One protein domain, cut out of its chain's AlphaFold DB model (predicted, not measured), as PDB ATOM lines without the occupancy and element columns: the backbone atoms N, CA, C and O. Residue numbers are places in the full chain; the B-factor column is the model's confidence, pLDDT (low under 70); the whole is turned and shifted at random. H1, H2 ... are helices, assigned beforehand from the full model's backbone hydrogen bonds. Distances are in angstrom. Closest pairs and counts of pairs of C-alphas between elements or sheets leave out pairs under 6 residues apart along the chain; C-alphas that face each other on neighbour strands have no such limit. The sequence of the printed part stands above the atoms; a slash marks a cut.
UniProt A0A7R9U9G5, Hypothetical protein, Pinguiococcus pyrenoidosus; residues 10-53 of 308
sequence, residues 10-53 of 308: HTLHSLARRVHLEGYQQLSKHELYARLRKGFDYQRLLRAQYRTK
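Overview. This is residues 10 to 53 of the 308 residues of the protein "Hypothetical protein" of Pinguiococcus pyrenoidosus (UniProt A0A7R9U9G5). H2 and H3 meet near their ends as a wide V, and H1 lies in its mouth between the two arms. The 44 printed residues hold three named helices, in the order H1, H2, H3, and no named strand: all helix. The whole is compact, radius of gyration of the C-alphas 9.8 A, with an elongated outline of 28 by 17 by 16 A.

Arrangement. Start at H1, residues 10 to 18; it touches H2, residues 29 to 39, closest at C-alphas of Leu 12 and Tyr 33, 6.8 A. They run the same way at a shallow tilt of 34 degrees, only just short of steep. H1 only just touches H3, residues 42 to 53, with 3 pairs of C-alphas within 8 A; H3 uses residues 45 to 49 alone. The closest C-alphas, Leu 15 and Leu 45, are 6.8 A apart, and the lines are about perpendicular, 83 degrees. H2 and H3 are close but not clearly touching, closest at C-alphas of Leu 36 and Tyr 42, 6.1 A; at 73 degrees they are only just about perpendicular. In H1, H2 and H3 every O i to N i+4 pair is within hydrogen-bond range.

Along the chain. Find C-alpha 10 at (-35.463, 68.227, -71.005); H1 runs 12.6 A to Arg 18. H2 covers 15.5 A from Lys 29 to Gly 39. H3 runs 16.8 A from Tyr 42 to C-alpha 53 at (-25.892, 57.799, -72.235).

Size, cuts and confidence. Gln 26 and Arg 51 have the C-alphas farthest apart, 27.7 A. The printed part has no cut; the H1 to H2 link is short, the H2 to H3 link tight. No printed residue is under pLDDT 70.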
ATOM      1  N   HIS A  10     -35.868  69.313 -71.897       95.31
ATOM      2  CA  HIS A  10     -35.463  68.227 -71.005       95.31
ATOM      3  C   HIS A  10     -33.935  68.037 -70.967       95.31
ATOM      4  O   HIS A  10     -33.339  67.867 -69.901       95.31
ATOM      5  N   THR A  11     -33.275  68.129 -72.126       93.81
ATOM      6  CA  THR A  11     -31.811  68.065 -72.235       93.81
ATOM      7  C   THR A  11     -31.168  69.232 -71.499       93.81
ATOM      8  O   THR A  11     -30.226  69.026 -70.740       93.81
ATOM      9  N   LEU A  12     -31.706  70.445 -71.661       95.88
ATOM     10  CA  LEU A  12     -31.200  71.638 -70.979       95.88
ATOM     11  C   LEU A  12     -31.360  71.537 -69.456       95.88
ATOM     12  O   LEU A  12     -30.423  71.862 -68.734       95.88
ATOM     13  N   HIS A  13     -32.482  71.005 -68.962       96.50
ATOM     14  CA  HIS A  13     -32.702  70.766 -67.529       96.50
ATOM     15  C   HIS A  13     -31.742  69.711 -66.961       96.50
ATOM     16  O   HIS A  13     -31.268  69.841 -65.833       96.50
ATOM     17  N   SER A  14     -31.441  68.658 -67.727       95.19
ATOM     18  CA  SER A  14     -30.455  67.642 -67.337       95.19
ATOM     19  C   SER A  14     -29.044  68.233 -67.242       95.19
ATOM     20  O   SER A  14     -28.330  67.963 -66.275       95.19
ATOM     21  N   LEU A  15     -28.660  69.086 -68.199       95.62
ATOM     22  CA  LEU A  15     -27.374  69.782 -68.172       95.62
ATOM     23  C   LEU A  15     -27.285  70.779 -67.010       95.62
ATOM     24  O   LEU A  15     -26.275  70.787 -66.314       95.62
ATOM     25  N   ALA A  16     -28.343  71.557 -66.763       96.50
ATOM     26  CA  ALA A  16     -28.414  72.518 -65.663       96.50
ATOM     27  C   ALA A  16     -28.269  71.852 -64.287       96.50
ATOM     28  O   ALA A  16     -27.504  72.335 -63.455       96.50
ATOM     29  N   ARG A  17     -28.915  70.692 -64.077       96.19
ATOM     30  CA  ARG A  17     -28.733  69.877 -62.860       96.19
ATOM     31  C   ARG A  17     -27.285  69.459 -62.645       96.19
ATOM     32  O   ARG A  17     -26.792  69.508 -61.527       96.19
ATOM     33  N   ARG A  18     -26.600  69.066 -63.720       94.12
ATOM     34  CA  ARG A  18     -25.215  68.580 -63.678       94.12
ATOM     35  C   ARG A  18     -24.200  69.642 -63.265       94.12
ATOM     36  O   ARG A  18     -23.153  69.293 -62.736       94.12
ATOM     37  N   VAL A  19     -24.498  70.909 -63.543       96.12
ATOM     38  CA  VAL A  19     -23.655  72.052 -63.168       96.12
ATOM     39  C   VAL A  19     -24.186  72.805 -61.950       96.12
ATOM     40  O   VAL A  19     -23.692  73.886 -61.655       96.12
ATOM     41  N   HIS A  20     -25.190  72.253 -61.259       95.62
ATOM     42  CA  HIS A  20     -25.825  72.864 -60.088       95.62
ATOM     43  C   HIS A  20     -26.298  74.312 -60.328       95.62
ATOM     44  O   HIS A  20     -26.169  75.169 -59.462       95.62
ATOM     45  N   LEU A  21     -26.846  74.603 -61.515       96.19
ATOM     46  CA  LEU A  21     -27.373  75.934 -61.823       96.19
ATOM     47  C   LEU A  21     -28.682  76.164 -61.058       96.19
ATOM     48  O   LEU A  21     -29.663  75.483 -61.332       96.19
ATOM     49  N   GLU A  22     -28.728  77.120 -60.135       97.06
ATOM     50  CA  GLU A  22     -29.930  77.418 -59.342       97.06
ATOM     51  C   GLU A  22     -31.027  78.126 -60.158       97.06
ATOM     52  O   GLU A  22     -30.753  78.836 -61.130       97.06
ATOM     53  N   GLY A  23     -32.296  77.910 -59.788       95.44
ATOM     54  CA  GLY A  23     -33.453  78.577 -60.406       95.44
ATOM     55  C   GLY A  23     -33.761  78.179 -61.857       95.44
ATOM     56  O   GLY A  23     -34.652  78.753 -62.477       95.44
ATOM     57  N   TYR A  24     -33.070  77.181 -62.420       97.06
ATOM     58  CA  TYR A  24     -33.205  76.802 -63.834       97.06
ATOM     59  C   TYR A  24     -34.609  76.333 -64.251       97.06
ATOM     60  O   TYR A  24     -34.920  76.361 -65.436       97.06
ATOM     61  N   GLN A  25     -35.445  75.899 -63.301       96.81
ATOM     62  CA  GLN A  25     -36.798  75.396 -63.565       96.81
ATOM     63  C   GLN A  25     -37.783  76.492 -63.990       96.81
ATOM     64  O   GLN A  25     -38.768  76.187 -64.654       96.81
ATOM     65  N   GLN A  26     -37.521  77.746 -63.611       96.81
ATOM     66  CA  GLN A  26     -38.380  78.893 -63.922       96.81
ATOM     67  C   GLN A  26     -37.967  79.603 -65.222       96.81
ATOM     68  O   GLN A  26     -38.684  80.476 -65.700       96.81
ATOM     69  N   LEU A  27     -36.811  79.248 -65.793       96.69
ATOM     70  CA  LEU A  27     -36.270  79.897 -66.987       96.69
ATOM     71  C   LEU A  27     -36.906  79.335 -68.258       96.69
ATOM     72  O   LEU A  27     -37.080  78.122 -68.405       96.69
ATOM     73  N   SER A  28     -37.173  80.206 -69.231       96.50
ATOM     74  CA  SER A  28     -37.614  79.765 -70.554       96.50
ATOM     75  C   SER A  28     -36.507  78.978 -71.278       96.50
ATOM     76  O   SER A  28     -35.310  79.132 -71.007       96.50
ATOM     77  N   LYS A  29     -36.879  78.145 -72.265       95.81
ATOM     78  CA  LYS A  29     -35.931  77.328 -73.056       95.81
ATOM     79  C   LYS A  29     -34.768  78.159 -73.618       95.81
ATOM     80  O   LYS A  29     -33.622  77.708 -73.622       95.81
ATOM     81  N   HIS A  30     -35.071  79.359 -74.113       95.00
ATOM     82  CA  HIS A  30     -34.091  80.249 -74.731       95.00
ATOM     83  C   HIS A  30     -33.137  80.862 -73.703       95.00
ATOM     84  O   HIS A  30     -31.925  80.846 -73.923       95.00
ATOM     85  N   GLU A  31     -33.652  81.328 -72.565       95.75
ATOM     86  CA  GLU A  31     -32.838  81.898 -71.484       95.75
ATOM     87  C   GLU A  31     -31.922  80.852 -70.861       95.75
ATOM     88  O   GLU A  31     -30.735  81.106 -70.654       95.75
ATOM     89  N   LEU A  32     -32.440  79.644 -70.628       96.38
ATOM     90  CA  LEU A  32     -31.651  78.551 -70.082       96.38
ATOM     91  C   LEU A  32     -30.516  78.150 -71.034       96.38
ATOM     92  O   LEU A  32     -29.378  77.961 -70.601       96.38
ATOM     93  N   TYR A  33     -30.800  78.071 -72.337       94.75
ATOM     94  CA  TYR A  33     -29.779  77.804 -73.350       94.75
ATOM     95  C   TYR A  33     -28.712  78.907 -73.396       94.75
ATOM     96  O   TYR A  33     -27.516  78.608 -73.414       94.75
ATOM     97  N   ALA A  34     -29.121  80.179 -73.369       94.81
ATOM     98  CA  ALA A  34     -28.201  81.314 -73.367       94.81
ATOM     99  C   ALA A  34     -27.315  81.334 -72.111       94.81
ATOM    100  O   ALA A  34     -26.100  81.514 -72.216       94.81
ATOM    101  N   ARG A  35     -27.895  81.077 -70.931       95.88
ATOM    102  CA  ARG A  35     -27.182  81.055 -69.646       95.88
ATOM    103  C   ARG A  35     -26.183  79.903 -69.568       95.88
ATOM    104  O   ARG A  35     -25.041  80.124 -69.175       95.88
ATOM    105  N   LEU A  36     -26.563  78.706 -70.027       94.75
ATOM    106  CA  LEU A  36     -25.654  77.559 -70.118       94.75
ATOM    107  C   LEU A  36     -24.515  77.796 -71.117       94.75
ATOM    108  O   LEU A  36     -23.392  77.390 -70.849       94.75
ATOM    109  N   ARG A  37     -24.781  78.467 -72.245       93.62
ATOM    110  CA  ARG A  37     -23.759  78.789 -73.254       93.62
ATOM    111  C   ARG A  37     -22.785  79.876 -72.803       93.62
ATOM    112  O   ARG A  37     -21.624  79.829 -73.194       93.62
ATOM    113  N   LYS A  38     -23.257  80.862 -72.035       93.81
ATOM    114  CA  LYS A  38     -22.443  81.991 -71.559       93.81
ATOM    115  C   LYS A  38     -21.649  81.646 -70.296       93.81
ATOM    116  O   LYS A  38     -20.521  82.098 -70.161       93.81
ATOM    117  N   GLY A  39     -22.239  80.872 -69.383       91.12
ATOM    118  CA  GLY A  39     -21.630  80.538 -68.092       91.12
ATOM    119  C   GLY A  39     -20.795  79.258 -68.088       91.12
ATOM    120  O   GLY A  39     -19.944  79.097 -67.221       91.12
ATOM    121  N   PHE A  40     -21.016  78.348 -69.040       89.25
ATOM    122  CA  PHE A  40     -20.356  77.046 -69.062       89.25
ATOM    123  C   PHE A  40     -19.919  76.674 -70.480       89.25
ATOM    124  O   PHE A  40     -20.515  77.100 -71.469       89.25
ATOM    125  N   ASP A  41     -18.894  75.824 -70.595       89.88
ATOM    126  CA  ASP A  41     -18.518  75.223 -71.877       89.88
ATOM    127  C   ASP A  41     -19.593  74.208 -72.304       89.88
ATOM    128  O   ASP A  41     -19.522  72.998 -72.065       89.88
ATOM    129  N   TYR A  42     -20.643  74.744 -72.924       85.56
ATOM    130  CA  TYR A  42     -21.834  74.022 -73.344       85.56
ATOM    131  C   TYR A  42     -21.517  72.821 -74.248       85.56
ATOM    132  O   TYR A  42     -22.131  71.758 -74.130       85.56
ATOM    133  N   GLN A  43     -20.507  72.955 -75.113       87.69
ATOM    134  CA  GLN A  43     -20.073  71.882 -76.011       87.69
ATOM    135  C   GLN A  43     -19.392  70.740 -75.254       87.69
ATOM    136  O   GLN A  43     -19.501  69.573 -75.643       87.69
ATOM    137  N   ARG A  44     -18.686  71.044 -74.163       87.56
ATOM    138  CA  ARG A  44     -18.098  70.027 -73.285       87.56
ATOM    139  C   ARG A  44     -19.166  69.293 -72.476       87.56
ATOM    140  O   ARG A  44     -19.101  68.068 -72.367       87.56
ATOM    141  N   LEU A  45     -20.177  70.008 -71.986       87.88
ATOM    142  CA  LEU A  45     -21.297  69.427 -71.238       87.88
ATOM    143  C   LEU A  45     -22.149  68.476 -72.086       87.88
ATOM    144  O   LEU A  45     -22.448  67.365 -71.643       87.88
ATOM    145  N   LEU A  46     -22.466  68.858 -73.329       86.56
ATOM    146  CA  LEU A  46     -23.156  67.971 -74.272       86.56
ATOM    147  C   LEU A  46     -22.354  66.691 -74.524       86.56
ATOM    148  O   LEU A  46     -22.893  65.590 -74.423       86.56
ATOM    149  N   ARG A  47     -21.045  66.809 -74.785       87.94
ATOM    150  CA  ARG A  47     -20.172  65.643 -75.001       87.94
ATOM    151  C   ARG A  47     -20.126  64.717 -73.782       87.94
ATOM    152  O   ARG A  47     -20.160  63.499 -73.950       87.94
ATOM    153  N   ALA A  48     -20.107  65.269 -72.569       85.69
ATOM    154  CA  ALA A  48     -20.179  64.483 -71.339       85.69
ATOM    155  C   ALA A  48     -21.532  63.768 -71.167       85.69
ATOM    156  O   ALA A  48     -21.586  62.677 -70.607       85.69
ATOM    157  N   GLN A  49     -22.638  64.351 -71.640       87.62
ATOM    158  CA  GLN A  49     -23.965  63.726 -71.598       87.62
ATOM    159  C   GLN A  49     -24.080  62.538 -72.554       87.62
ATOM    160  O   GLN A  49     -24.554  61.476 -72.148       87.62
ATOM    161  N   TYR A  50     -23.583  62.683 -73.784       84.81
ATOM    162  CA  TYR A  50     -23.575  61.589 -74.756       84.81
ATOM    163  C   TYR A  50     -22.698  60.412 -74.316       84.81
ATOM    164  O   TYR A  50     -23.073  59.268 -74.557       84.81
ATOM    165  N   ARG A  51     -21.574  60.665 -73.628       84.06
ATOM    166  CA  ARG A  51     -20.737  59.595 -73.053       84.06
ATOM    167  C   ARG A  51     -21.492  58.778 -72.012       84.06
ATOM    168  O   ARG A  51     -21.565  57.567 -72.155       84.06
ATOM    169  N   THR A  52     -22.142  59.434 -71.051       79.44
ATOM    170  CA  THR A  52     -22.901  58.715 -70.018       79.44
ATOM    171  C   THR A  52     -24.118  57.980 -70.558       79.44
ATOM    172  O   THR A  52     -24.428  56.903 -70.071       79.44
ATOM    173  N   LYS A  53     -24.790  58.520 -71.585       81.56
ATOM    174  CA  LYS A  53     -25.892  57.799 -72.235       81.56
ATOM    175  C   LYS A  53     -25.377  56.536 -72.929       81.56
ATOM    176  O   LYS A  53     -25.932  55.469 -72.739       81.56
TER     177      LYS A  53